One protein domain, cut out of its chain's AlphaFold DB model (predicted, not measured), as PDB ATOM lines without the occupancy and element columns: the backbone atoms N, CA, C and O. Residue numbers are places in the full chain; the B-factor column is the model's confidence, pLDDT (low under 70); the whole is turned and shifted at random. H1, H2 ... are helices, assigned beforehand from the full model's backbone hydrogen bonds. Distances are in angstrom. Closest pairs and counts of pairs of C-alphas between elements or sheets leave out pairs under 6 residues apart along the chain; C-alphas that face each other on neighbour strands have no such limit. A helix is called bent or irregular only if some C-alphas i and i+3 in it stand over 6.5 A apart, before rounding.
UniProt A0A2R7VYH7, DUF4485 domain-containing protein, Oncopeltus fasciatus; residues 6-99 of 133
ATOM      1  N   GLU A   6     103.493 192.820 211.064       87.88
ATOM      2  CA  GLU A   6     104.468 193.181 212.099       87.88
ATOM      3  C   GLU A   6     103.765 193.392 213.437       87.88
ATOM      4  O   GLU A   6     104.162 192.798 214.443       87.88
ATOM      5  N   ASN A   7     102.655 194.134 213.434       88.88
ATOM      6  CA  ASN A   7     101.855 194.352 214.633       88.88
ATOM      7  C   ASN A   7     101.261 193.038 215.171       88.88
ATOM      8  O   ASN A   7     101.317 192.760 216.365       88.88
ATOM      9  N   LEU A   8     100.777 192.158 214.285       87.50
ATOM     10  CA  LEU A   8     100.278 190.841 214.690       87.50
ATOM     11  C   LEU A   8     101.376 189.969 215.319       87.50
ATOM     12  O   LEU A   8     101.104 189.205 216.248       87.50
ATOM     13  N   ASN A   9     102.613 190.060 214.836       88.94
ATOM     14  CA  ASN A   9     103.748 189.363 215.440       88.94
ATOM     15  C   ASN A   9     104.161 189.960 216.778       88.94
ATOM     16  O   ASN A   9     104.470 189.202 217.702       88.94
ATOM     17  N   TYR A  10     104.121 191.282 216.900       91.75
ATOM     18  CA  TYR A  10     104.358 191.962 218.162       91.75
ATOM     19  C   TYR A  10     103.340 191.521 219.220       91.75
ATOM     20  O   TYR A  10     103.738 191.033 220.278       91.75
ATOM     21  N   ASP A  11     102.045 191.562 218.891       89.62
ATOM     22  CA  ASP A  11     100.954 191.121 219.765       89.62
ATOM     23  C   ASP A  11     101.150 189.675 220.233       89.62
ATOM     24  O   ASP A  11     101.025 189.373 221.420       89.62
ATOM     25  N   SER A  12     101.481 188.760 219.318       89.88
ATOM     26  CA  SER A  12     101.744 187.368 219.693       89.88
ATOM     27  C   SER A  12     102.928 187.246 220.634       89.88
ATOM     28  O   SER A  12     102.824 186.575 221.658       89.88
ATOM     29  N   THR A  13     104.037 187.906 220.304       92.38
ATOM     30  CA  THR A  13     105.263 187.869 221.106       92.38
ATOM     31  C   THR A  13     104.997 188.379 222.519       92.38
ATOM     32  O   THR A  13     105.374 187.730 223.496       92.38
ATOM     33  N   PHE A  14     104.285 189.500 222.628       93.56
ATOM     34  CA  PHE A  14     103.897 190.095 223.895       93.56
ATOM     35  C   PHE A  14     102.999 189.160 224.717       93.56
ATOM     36  O   PHE A  14     103.287 188.904 225.885       93.56
ATOM     37  N   ASN A  15     101.964 188.570 224.115       92.31
ATOM     38  CA  ASN A  15     101.066 187.656 224.825       92.31
ATOM     39  C   ASN A  15     101.749 186.335 225.231       92.31
ATOM     40  O   ASN A  15     101.485 185.831 226.322       92.31
ATOM     41  N   ILE A  16     102.676 185.791 224.425       94.25
ATOM     42  CA  ILE A  16     103.508 184.639 224.830       94.25
ATOM     43  C   ILE A  16     104.356 185.004 226.052       94.25
ATOM     44  O   ILE A  16     104.463 184.211 226.992       94.25
ATOM     45  N   PHE A  17     104.959 186.195 226.047       95.31
ATOM     46  CA  PHE A  17     105.744 186.688 227.173       95.31
ATOM     47  C   PHE A  17     104.888 186.810 228.440       95.31
ATOM     48  O   PHE A  17     105.274 186.267 229.476       95.31
ATOM     49  N   LEU A  18     103.709 187.435 228.349       94.12
ATOM     50  CA  LEU A  18     102.772 187.539 229.471       94.12
ATOM     51  C   LEU A  18     102.359 186.163 229.998       94.12
ATOM     52  O   LEU A  18     102.453 185.916 231.198       94.12
ATOM     53  N   GLY A  19     101.967 185.244 229.111       94.19
ATOM     54  CA  GLY A  19     101.588 183.886 229.497       94.19
ATOM     55  C   GLY A  19     102.703 183.174 230.264       94.19
ATOM     56  O   GLY A  19     102.449 182.575 231.302       94.19
ATOM     57  N   ARG A  20     103.962 183.297 229.818       94.81
ATOM     58  CA  ARG A  20     105.118 182.740 230.541       94.81
ATOM     59  C   ARG A  20     105.348 183.410 231.893       94.81
ATOM     60  O   ARG A  20     105.628 182.710 232.864       94.81
ATOM     61  N   ALA A  21     105.238 184.734 231.956       95.75
ATOM     62  CA  ALA A  21     105.442 185.495 233.184       95.75
ATOM     63  C   ALA A  21     104.407 185.138 234.264       95.75
ATOM     64  O   ALA A  21     104.755 185.059 235.440       95.75
ATOM     65  N   PHE A  22     103.163 184.865 233.864       95.56
ATOM     66  CA  PHE A  22     102.073 184.531 234.782       95.56
ATOM     67  C   PHE A  22     101.920 183.036 235.082       95.56
ATOM     68  O   PHE A  22     101.070 182.679 235.888       95.56
ATOM     69  N   LEU A  23     102.752 182.147 234.523       95.00
ATOM     70  CA  LEU A  23     102.713 180.707 234.837       95.00
ATOM     71  C   LEU A  23     102.643 180.373 236.342       95.00
ATOM     72  O   LEU A  23     101.942 179.418 236.682       95.00
ATOM     73  N   PRO A  24     103.324 181.097 237.256       96.12
ATOM     74  CA  PRO A  24     103.217 180.838 238.692       96.12
ATOM     75  C   PRO A  24     101.807 181.011 239.279       96.12
ATOM     76  O   PRO A  24     101.556 180.484 240.359       96.12
ATOM     77  N   ASN A  25     100.890 181.703 238.591       94.62
ATOM     78  CA  ASN A  25      99.503 181.876 239.037       94.62
ATOM     79  C   ASN A  25      98.718 180.554 239.010       94.62
ATOM     80  O   ASN A  25      97.774 180.379 239.780       94.62
ATOM     81  N   LEU A  26      99.126 179.603 238.164       94.50
ATOM     82  CA  LEU A  26      98.549 178.263 238.119       94.50
ATOM     83  C   LEU A  26      99.059 177.433 239.305       94.50
ATOM     84  O   LEU A  26     100.238 177.070 239.383       94.50
ATOM     85  N   LYS A  27      98.155 177.094 240.227       92.62
ATOM     86  CA  LYS A  27      98.490 176.341 241.449       92.62
ATOM     87  C   LYS A  27      98.952 174.916 241.129       92.62
ATOM     88  O   LYS A  27      99.953 174.443 241.678       92.62
ATOM     89  N   ASP A  28      98.279 174.247 240.196       94.06
ATOM     90  CA  ASP A  28      98.602 172.875 239.808       94.06
ATOM     91  C   ASP A  28      99.848 172.822 238.900       94.06
ATOM     92  O   ASP A  28     100.032 173.617 237.974       94.06
ATOM     93  N   GLN A  29     100.757 171.885 239.175       93.56
ATOM     94  CA  GLN A  29     101.957 171.683 238.360       93.56
ATOM     95  C   GLN A  29     101.634 171.094 236.979       93.56
ATOM     96  O   GLN A  29     102.306 171.429 236.003       93.56
ATOM     97  N   LYS A  30     100.609 170.247 236.870       93.31
ATOM     98  CA  LYS A  30     100.109 169.712 235.601       93.31
ATOM     99  C   LYS A  30      99.556 170.828 234.727       93.31
ATOM    100  O   LYS A  30      99.867 170.847 233.541       93.31
ATOM    101  N   ASP A  31      98.824 171.784 235.299       94.19
ATOM    102  CA  ASP A  31      98.341 172.966 234.566       94.19
ATOM    103  C   ASP A  31      99.491 173.825 234.069       94.19
ATOM    104  O   ASP A  31      99.548 174.158 232.888       94.19
ATOM    105  N   ARG A  32     100.488 174.089 234.919       95.44
ATOM    106  CA  ARG A  32     101.707 174.799 234.500       95.44
ATOM    107  C   ARG A  32     102.407 174.114 233.330       95.44
ATOM    108  O   ARG A  32     102.885 174.785 232.412       95.44
ATOM    109  N   GLN A  33     102.478 172.785 233.340       95.12
ATOM    110  CA  GLN A  33     103.064 172.028 232.236       95.12
ATOM    111  C   GLN A  33     102.188 172.053 230.975       95.12
ATOM    112  O   GLN A  33     102.728 172.247 229.885       95.12
ATOM    113  N   ARG A  34     100.863 171.903 231.105       94.50
ATOM    114  CA  ARG A  34      99.898 172.005 229.994       94.50
ATOM    115  C   ARG A  34      99.971 173.372 229.321       94.50
ATOM    116  O   ARG A  34     100.191 173.445 228.114       94.50
ATOM    117  N   ALA A  35      99.910 174.446 230.105       95.06
ATOM    118  CA  ALA A  35     100.055 175.818 229.632       95.06
ATOM    119  C   ALA A  35     101.378 176.028 228.877       95.06
ATOM    120  O   ALA A  35     101.389 176.595 227.787       95.06
ATOM    121  N   ASN A  36     102.495 175.500 229.394       94.69
ATOM    122  CA  ASN A  36     103.782 175.549 228.689       94.69
ATOM    123  C   ASN A  36     103.755 174.824 227.339       94.69
ATOM    124  O   ASN A  36     104.294 175.343 226.357       94.69
ATOM    125  N   ARG A  37     103.137 173.638 227.269       94.31
ATOM    126  CA  ARG A  37     103.001 172.886 226.012       94.31
ATOM    127  C   ARG A  37     102.165 173.659 224.995       94.31
ATOM    128  O   ARG A  37     102.562 173.741 223.834       94.31
ATOM    129  N   TRP A  38     101.073 174.284 225.431       93.69
ATOM    130  CA  TRP A  38     100.251 175.141 224.578       93.69
ATOM    131  C   TRP A  38     100.994 176.390 224.094       93.69
ATOM    132  O   TRP A  38     101.011 176.642 222.893       93.69
ATOM    133  N   LEU A  39     101.677 177.124 224.979       93.56
ATOM    134  CA  LEU A  39     102.482 178.296 224.602       93.56
ATOM    135  C   LEU A  39     103.541 177.936 223.554       93.56
ATOM    136  O   LEU A  39     103.713 178.652 222.569       93.56
ATOM    137  N   ARG A  40     104.228 176.803 223.743       92.81
ATOM    138  CA  ARG A  40     105.219 176.301 222.790       92.81
ATOM    139  C   ARG A  40     104.581 175.949 221.449       92.81
ATOM    140  O   ARG A  40     105.063 176.406 220.419       92.81
ATOM    141  N   LYS A  41     103.475 175.204 221.459       89.56
ATOM    142  CA  LYS A  41     102.767 174.825 220.235       89.56
ATOM    143  C   LYS A  41     102.284 176.047 219.456       89.56
ATOM    144  O   LYS A  41     102.471 176.100 218.246       89.56
ATOM    145  N   ILE A  42     101.701 177.034 220.142       88.44
ATOM    146  CA  ILE A  42     101.223 178.282 219.529       88.44
ATOM    147  C   ILE A  42     102.386 179.061 218.915       88.44
ATOM    148  O   ILE A  42     102.278 179.514 217.777       88.44
ATOM    149  N   GLN A  43     103.521 179.147 219.605       88.25
ATOM    150  CA  GLN A  43     104.726 179.779 219.068       88.25
ATOM    151  C   GLN A  43     105.288 179.049 217.832       88.25
ATOM    152  O   GLN A  43     105.774 179.699 216.911       88.25
ATOM    153  N   GLU A  44     105.212 177.717 217.794       85.12
ATOM    154  CA  GLU A  44     105.707 176.881 216.690       85.12
ATOM    155  C   GLU A  44     104.752 176.842 215.475       85.12
ATOM    156  O   GLU A  44     105.079 176.229 214.457       85.12
ATOM    157  N   SER A  45     103.581 177.491 215.535       78.62
ATOM    158  CA  SER A  45     102.658 177.526 214.393       78.62
ATOM    159  C   SER A  45     103.185 178.335 213.208       78.62
ATOM    160  O   SER A  45     103.696 179.448 213.351       78.62
ATOM    161  N   CYS A  46     103.009 177.773 212.009       63.09
ATOM    162  CA  CYS A  46     103.295 178.451 210.748       63.09
ATOM    163  C   CYS A  46     102.336 179.633 210.538       63.09
ATOM    164  O   CYS A  46     101.126 179.480 210.663       63.09
ATOM    165  N   ASN A  47     102.897 180.788 210.171       72.44
ATOM    166  CA  ASN A  47     102.185 182.051 209.958       72.44
ATOM    167  C   ASN A  47     102.273 182.450 208.477       72.44
ATOM    168  O   ASN A  47     103.010 183.371 208.133       72.44
ATOM    169  N   LYS A  48     101.619 181.703 207.581       76.56
ATOM    170  CA  LYS A  48     101.698 181.962 206.133       76.56
ATOM    171  C   LYS A  48     100.696 183.024 205.693       76.56
ATOM    172  O   LYS A  48     100.966 183.733 204.728       76.56
ATOM    173  N   THR A  49      99.566 183.149 206.391       84.38
ATOM    174  CA  THR A  49      98.533 184.152 206.095       84.38
ATOM    175  C   THR A  49      98.210 185.035 207.301       84.38
ATOM    176  O   THR A  49      98.378 184.645 208.457       84.38
ATOM    177  N   VAL A  50      97.688 186.238 207.033       84.31
ATOM    178  CA  VAL A  50      97.200 187.167 208.072       84.31
ATOM    179  C   VAL A  50      96.096 186.520 208.919       84.31
ATOM    180  O   VAL A  50      96.037 186.729 210.128       84.31
ATOM    181  N   GLU A  51      95.253 185.683 208.315       82.75
ATOM    182  CA  GLU A  51      94.201 184.945 209.022       82.75
ATOM    183  C   GLU A  51      94.776 183.946 210.033       82.75
ATOM    184  O   GLU A  51      94.305 183.876 211.169       82.75
ATOM    185  N   GLU A  52      95.820 183.200 209.657       82.00
ATOM    186  CA  GLU A  52      96.525 182.291 210.568       82.00
ATOM    187  C   GLU A  52      97.157 183.057 211.737       82.00
ATOM    188  O   GLU A  52      97.012 182.654 212.893       82.00
ATOM    189  N   MET A  53      97.775 184.209 211.459       85.56
ATOM    190  CA  MET A  53      98.354 185.078 212.489       85.56
ATOM    191  C   MET A  53      97.291 185.609 213.454       85.56
ATOM    192  O   MET A  53      97.491 185.597 214.667       85.56
ATOM    193  N   GLN A  54      96.133 186.035 212.948       85.44
ATOM    194  CA  GLN A  54      95.023 186.479 213.792       85.44
ATOM    195  C   GLN A  54      94.463 185.339 214.650       85.44
ATOM    196  O   GLN A  54      94.146 185.561 215.818       85.44
ATOM    197  N   ARG A  55      94.353 184.120 214.108       82.12
ATOM    198  CA  ARG A  55      93.927 182.931 214.869       82.12
ATOM    199  C   ARG A  55      94.907 182.611 215.993       82.12
ATOM    200  O   ARG A  55      94.491 182.486 217.144       82.12
ATOM    201  N   ARG A  56      96.206 182.575 215.686       86.75
ATOM    202  CA  ARG A  56      97.283 182.424 216.676       86.75
ATOM    203  C   ARG A  56      97.167 183.478 217.776       86.75
ATOM    204  O   ARG A  56      97.228 183.132 218.953       86.75
ATOM    205  N   ASN A  57      96.964 184.743 217.403       89.19
ATOM    206  CA  ASN A  57      96.855 185.855 218.348       89.19
ATOM    207  C   ASN A  57      95.658 185.700 219.294       89.19
ATOM    208  O   ASN A  57      95.805 185.911 220.495       89.19
ATOM    209  N   ARG A  58      94.495 185.272 218.785       87.75
ATOM    210  CA  ARG A  58      93.319 184.987 219.626       87.75
ATOM    211  C   ARG A  58      93.598 183.868 220.629       87.75
ATOM    212  O   ARG A  58      93.266 184.012 221.802       87.75
ATOM    213  N   LEU A  59      94.240 182.786 220.183       88.94
ATOM    214  CA  LEU A  59      94.571 181.647 221.042       88.94
ATOM    215  C   LEU A  59      95.561 182.026 222.145       88.94
ATOM    216  O   LEU A  59      95.325 181.706 223.307       88.94
ATOM    217  N   VAL A  60      96.649 182.724 221.803       91.81
ATOM    218  CA  VAL A  60      97.638 183.132 222.811       91.81
ATOM    219  C   VAL A  60      97.072 184.163 223.779       91.81
ATOM    220  O   VAL A  60      97.366 184.083 224.966       91.81
ATOM    221  N   TYR A  61      96.246 185.095 223.300       92.44
ATOM    222  CA  TYR A  61      95.589 186.074 224.160       92.44
ATOM    223  C   TYR A  61      94.685 185.380 225.181       92.44
ATOM    224  O   TYR A  61      94.816 185.636 226.376       92.44
ATOM    225  N   LYS A  62      93.828 184.450 224.727       92.06
ATOM    226  CA  LYS A  62      92.963 183.677 225.624       92.06
ATOM    227  C   LYS A  62      93.796 182.908 226.652       92.06
ATOM    228  O   LYS A  62      93.602 183.090 227.845       92.06
ATOM    229  N   LEU A  63      94.787 182.137 226.198       93.38
ATOM    230  CA  LEU A  63      95.647 181.354 227.085       93.38
ATOM    231  C   LEU A  63      96.384 182.224 228.113       93.38
ATOM    232  O   LEU A  63      96.483 181.852 229.278       93.38
ATOM    233  N   ALA A  64      96.907 183.383 227.709       93.62
ATOM    234  CA  ALA A  64      97.567 184.302 228.631       93.62
ATOM    235  C   ALA A  64      96.598 184.827 229.702       93.62
ATOM    236  O   ALA A  64      96.998 184.996 230.855       93.62
ATOM    237  N   ASN A  65      95.335 185.054 229.336       92.50
ATOM    238  CA  ASN A  65      94.301 185.507 230.258       92.50
ATOM    239  C   ASN A  65      93.890 184.401 231.245       92.50
ATOM    240  O   ASN A  65      93.815 184.660 232.442       92.50
ATOM    241  N   ASP A  66      93.734 183.165 230.771       93.12
ATOM    242  CA  ASP A  66      93.453 181.981 231.594       93.12
ATOM    243  C   ASP A  66      94.579 181.749 232.619       93.12
ATOM    244  O   ASP A  66      94.351 181.667 233.828       93.12
ATOM    245  N   ILE A  67      95.840 181.783 232.159       95.56
ATOM    246  CA  ILE A  67      97.016 181.693 233.040       95.56
ATOM    247  C   ILE A  67      97.006 182.827 234.073       95.56
ATOM    248  O   ILE A  67      97.246 182.581 235.255       95.56
ATOM    249  N   LYS A  68      96.717 184.065 233.655       92.50
ATOM    250  CA  LYS A  68      96.651 185.225 234.554       92.50
ATOM    251  C   LYS A  68      95.573 185.050 235.628       92.50
ATOM    252  O   LYS A  68      95.844 185.373 236.783       92.50
ATOM    253  N   ASN A  69      94.406 184.521 235.264       93.50
ATOM    254  CA  ASN A  69      93.296 184.237 236.177       93.50
ATOM    255  C   ASN A  69      93.568 183.026 237.088       93.50
ATOM    256  O   ASN A  69      92.915 182.874 238.118       93.50
ATOM    257  N   GLY A  70      94.570 182.207 236.756       93.00
ATOM    258  CA  GLY A  70      95.001 181.067 237.562       93.00
ATOM    259  C   GLY A  70      94.202 179.787 237.314       93.00
ATOM    260  O   GLY A  70      94.379 178.825 238.062       93.00
ATOM    261  N   GLU A  71      93.381 179.748 236.264       93.06
ATOM    262  CA  GLU A  71      92.577 178.591 235.872       93.06
ATOM    263  C   GLU A  71      92.624 178.409 234.351       93.06
ATOM    264  O   GLU A  71      92.468 179.368 233.600       93.06
ATOM    265  N   LEU A  72      92.868 177.177 233.897       90.81
ATOM    266  CA  LEU A  72      92.854 176.846 232.473       90.81
ATOM    267  C   LEU A  72      91.448 176.439 232.051       90.81
ATOM    268  O   LEU A  72      90.931 175.419 232.507       90.81
ATOM    269  N   GLU A  73      90.867 177.191 231.124       88.31
ATOM    270  CA  GLU A  73      89.576 176.857 230.535       88.31
ATOM    271  C   GLU A  73      89.738 175.975 229.287       88.31
ATOM    272  O   GLU A  73      90.811 175.941 228.669       88.31
ATOM    273  N   PRO A  74      88.679 175.266 228.852       84.00
ATOM    274  CA  PRO A  74      88.673 174.588 227.562       84.00
ATOM    275  C   PRO A  74      89.072 175.536 226.426       84.00
ATOM    276  O   PRO A  74      88.552 176.653 226.340       84.00
ATOM    277  N   PRO A  75      89.996 175.144 225.536       84.69
ATOM    278  CA  PRO A  75      90.586 173.807 225.348       84.69
ATOM    279  C   PRO A  75      91.925 173.584 226.076       84.69
ATOM    280  O   PRO A  75      92.568 172.551 225.910       84.69
ATOM    281  N   PHE A  76      92.414 174.578 226.817       89.44
ATOM    282  CA  PHE A  76      93.745 174.556 227.426       89.44
ATOM    283  C   PHE A  76      93.809 173.696 228.690       89.44
ATOM    284  O   PHE A  76      94.898 173.364 229.163       89.44
ATOM    285  N   ASN A  77      92.644 173.306 229.210       87.25
ATOM    286  CA  ASN A  77      92.498 172.288 230.241       87.25
ATOM    287  C   ASN A  77      92.909 170.885 229.752       87.25
ATOM    288  O   ASN A  77      93.126 170.000 230.575       87.25
ATOM    289  N   GLU A  78      93.071 170.665 228.450       88.38
ATOM    290  CA  GLU A  78      93.570 169.415 227.881       88.38
ATOM    291  C   GLU A  78      94.964 169.586 227.278       88.38
ATOM    292  O   GLU A  78      95.463 170.694 227.056       88.38
ATOM    293  N   ASP A  79      95.633 168.461 227.039       86.88
ATOM    294  CA  ASP A  79      96.907 168.477 226.340       86.88
ATOM    295  C   ASP A  79      96.732 168.929 224.888       86.88
ATOM    296  O   ASP A  79      95.785 168.508 224.220       86.88
ATOM    297  N   PRO A  80      97.648 169.762 224.364       86.50
ATOM    298  CA  PRO A  80      97.537 170.207 222.992       86.50
ATOM    299  C   PRO A  80      97.586 169.001 222.042       86.50
ATOM    300  O   PRO A  80      98.529 168.206 222.118       86.50
ATOM    301  N   PRO A  81      96.629 168.867 221.108       83.19
ATOM    302  CA  PRO A  81      96.573 167.704 220.237       83.19
ATOM    303  C   PRO A  81      97.767 167.706 219.277       83.19
ATOM    304  O   PRO A  81      98.330 168.754 218.954       83.19
ATOM    305  N   ASN A  82      98.166 166.536 218.776       77.25
ATOM    306  CA  ASN A  82      99.348 166.405 217.909       77.25
ATOM    307  C   ASN A  82      99.109 166.853 216.448       77.25
ATOM    308  O   ASN A  82      99.918 166.590 215.566       77.25
ATOM    309  N   VAL A  83      97.992 167.530 216.177       75.50
ATOM    310  CA  VAL A  83      97.649 168.065 214.852       75.50
ATOM    311  C   VAL A  83      98.133 169.514 214.693       75.50
ATOM    312  O   VAL A  83      98.347 170.200 215.700       75.50
ATOM    313  N   PRO A  84      98.335 170.020 213.466       69.94
ATOM    314  CA  PRO A  84      98.642 171.429 213.230       69.94
ATOM    315  C   PRO A  84      97.595 172.368 213.843       69.94
ATOM    316  O   PRO A  84      96.404 172.076 213.850       69.94
ATOM    317  N   LEU A  85      98.021 173.541 214.325       69.00
ATOM    318  CA  LEU A  85      97.116 174.533 214.933       69.00
ATOM    319  C   LEU A  85      96.005 175.033 214.000       69.00
ATOM    320  O   LEU A  85      94.944 175.436 214.480       69.00
ATOM    321  N   ALA A  86      96.220 174.965 212.686       65.88
ATOM    322  CA  ALA A  86      95.199 175.277 211.692       65.88
ATOM    323  C   ALA A  86      93.954 174.378 211.844       65.88
ATOM    324  O   ALA A  86      92.840 174.896 211.850       65.88
ATOM    325  N   ASP A  87      94.142 173.074 212.072       63.12
ATOM    326  CA  ASP A  87      93.050 172.099 212.225       63.12
ATOM    327  C   ASP A  87      92.337 172.217 213.578       63.12
ATOM    328  O   ASP A  87      91.140 171.965 213.698       63.12
ATOM    329  N   ILE A  88      93.077 172.653 214.597       62.00
ATOM    330  CA  ILE A  88      92.568 172.898 215.949       62.00
ATOM    331  C   ILE A  88      91.592 174.079 215.939       62.00
ATOM    332  O   ILE A  88      90.553 174.050 216.593       62.00
ATOM    333  N   THR A  89      91.905 175.117 215.162       56.41
ATOM    334  CA  THR A  89      91.102 176.343 215.147       56.41
ATOM    335  C   THR A  89      89.741 176.132 214.486       56.41
ATOM    336  O   THR A  89      88.763 176.731 214.923       56.41
ATOM    337  N   SER A  90      89.640 175.243 213.495       53.69
ATOM    338  CA  SER A  90      88.366 174.911 212.839       53.69
ATOM    339  C   SER A  90      87.321 174.337 213.806       53.69
ATOM    340  O   SER A  90      86.136 174.555 213.598       53.69
ATOM    341  N   GLN A  91      87.744 173.667 214.883       48.44
ATOM    342  CA  GLN A  91      86.846 173.123 215.917       48.44
ATOM    343  C   GLN A  91      86.563 174.109 217.062       48.44
ATOM    344  O   GLN A  91      85.645 173.904 217.847       48.44
ATOM    345  N   MET A  92      87.346 175.185 217.176       53.28
ATOM    346  CA  MET A  92      87.258 176.150 218.284       53.28
ATOM    347  C   MET A  92      86.422 177.387 217.954       53.28
ATOM    348  O   MET A  92      86.146 178.184 218.847       53.28
ATOM    349  N   VAL A  93      86.023 177.555 216.689       48.81
ATOM    350  CA  VAL A  93      85.239 178.708 216.205       48.81
ATOM    351  C   VAL A  93      83.724 178.424 216.186       48.81
ATOM    352  O   VAL A  93      82.954 179.278 215.770       48.81
ATOM    353  N   GLU A  94      83.261 177.276 216.694       42.22
ATOM    354  CA  GLU A  94      81.821 177.041 216.949       42.22
ATOM    355  C   GLU A  94      81.401 177.326 218.397       42.22
ATOM    356  O   GLU A  94      80.226 177.245 218.749       42.22
ATOM    357  N   GLY A  95      82.343 177.730 219.248       37.66
ATOM    358  CA  GLY A  95      81.997 178.470 220.446       37.66
ATOM    359  C   GLY A  95      81.805 179.915 220.036       37.66
ATOM    360  O   GLY A  95      82.798 180.613 219.831       37.66
ATOM    361  N   ASN A  96      80.550 180.359 219.932       38.16
ATOM    362  CA  ASN A  96      80.210 181.761 220.121       38.16
ATOM    363  C   ASN A  96      81.113 182.295 221.248       38.16
ATOM    364  O   ASN A  96      80.857 182.073 222.429       38.16
ATOM    365  N   CYS A  97      82.124 183.089 220.894       35.94
ATOM    366  CA  CYS A  97      82.192 184.365 221.571       35.94
ATOM    367  C   CYS A  97      80.759 184.868 221.377       35.94
ATOM    368  O   CYS A  97      80.363 184.990 220.209       35.94
ATOM    369  N   PRO A  98      79.922 185.071 222.415       35.19
ATOM    370  CA  PRO A  98      78.993 186.156 222.233       35.19
ATOM    371  C   PRO A  98      79.936 187.264 221.772       35.19
ATOM    372  O   PRO A  98      80.841 187.672 222.502       35.19
ATOM    373  N   ALA A  99      79.837 187.639 220.491       41.66
ATOM    374  CA  ALA A  99      79.982 189.032 220.184       41.66
ATOM    375  C   ALA A  99      79.170 189.640 221.310       41.66
ATOM    376  O   ALA A  99      77.990 189.317 221.481       41.66
TER     377      ALA A  99
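This is residues 6 to 99 of the 133 residues of the protein "DUF4485 domain-containing protein" of Oncopeltus fasciatus (UniProt A0A2R7VYH7). Three long helices, H1, H2 and H3, stand side by side in an up-and-down bundle, their centres making a triangle. From the end of H3 a long link, residues 70 to 84, folds back along the side of H2 and H3 that is away from H1, to the short helix H4, which is set steeply across beside the end of H2 and the beginning of H3; after it a tail, residues 94 to 99, sticks out. The printed part has 94 residues with four named helices, in the order H1, H2, H3, H4, and no named strand; the class is all helix. The whole is compact, with a radius of gyration of the C-alphas of 12.6 A and spans of 36 by 29 by 27 A.

H1 is residues 6 to 25, 29.6 A from first to last C-alpha, and begins with C-alpha 6 at (104.468, 193.181, 212.099). It is irregular: C-alphas 21 and 24 are 7.5 A apart. H2 is residues 29 to 43, 21.1 A long. H3 is residues 50 to 69, 28.5 A long, with C-alpha 69 at (93.296, 184.237, 236.177). H4 is residues 85 to 92, 10.5 A long, and ends with C-alpha 92 at (87.258, 176.150, 218.284).

H1, H2 and H3 form the bundle, up and down, each helix running against the one before it. H1 and H2 are a helical hairpin, at a shallow tilt of 9 degrees; H1 touches H2 with residues 16 to 24 alone, and their closest C-alphas, those of Leu 23 and Arg 32, are 6.0 A apart. H2 and H3 are a second helical hairpin, at a shallow tilt of 18 degrees; they touch, and their closest C-alphas, those of Ile 42 and Arg 56, are 6.4 A apart. H1 and H3 touch and run the same way at a shallow tilt of 21 degrees; their closest C-alphas, those of Gly 19 and Ala 64, are 4.1 A apart. H4 is close to H3 but not clearly touching it, with the closest C-alphas, those of Arg 55 and Thr 89, 7.2 A apart; their steep tilt of 67 degrees is only just short of about perpendicular. H4 is also close to H2 but not clearly touching it, with the closest C-alphas, those of Ile 42 and Leu 85, 7.2 A apart. H1 and H4 are apart. In H2 and H3 every O i to N i+4 pair is within hydrogen-bond range; in H1 14 of 16 are, and in H4 2 of 4.

The two C-alphas farthest apart, those of Lys 27 and Thr 49, are 36.2 A apart. The printed part has no cut. The link from H1 to H2 is tight, that from H2 to H3 short, and that from H3 to H4 long, with 15 residues. Mean pLDDT of the printed part is 83.0; residue 46 and residues 84 to 99 are under 70.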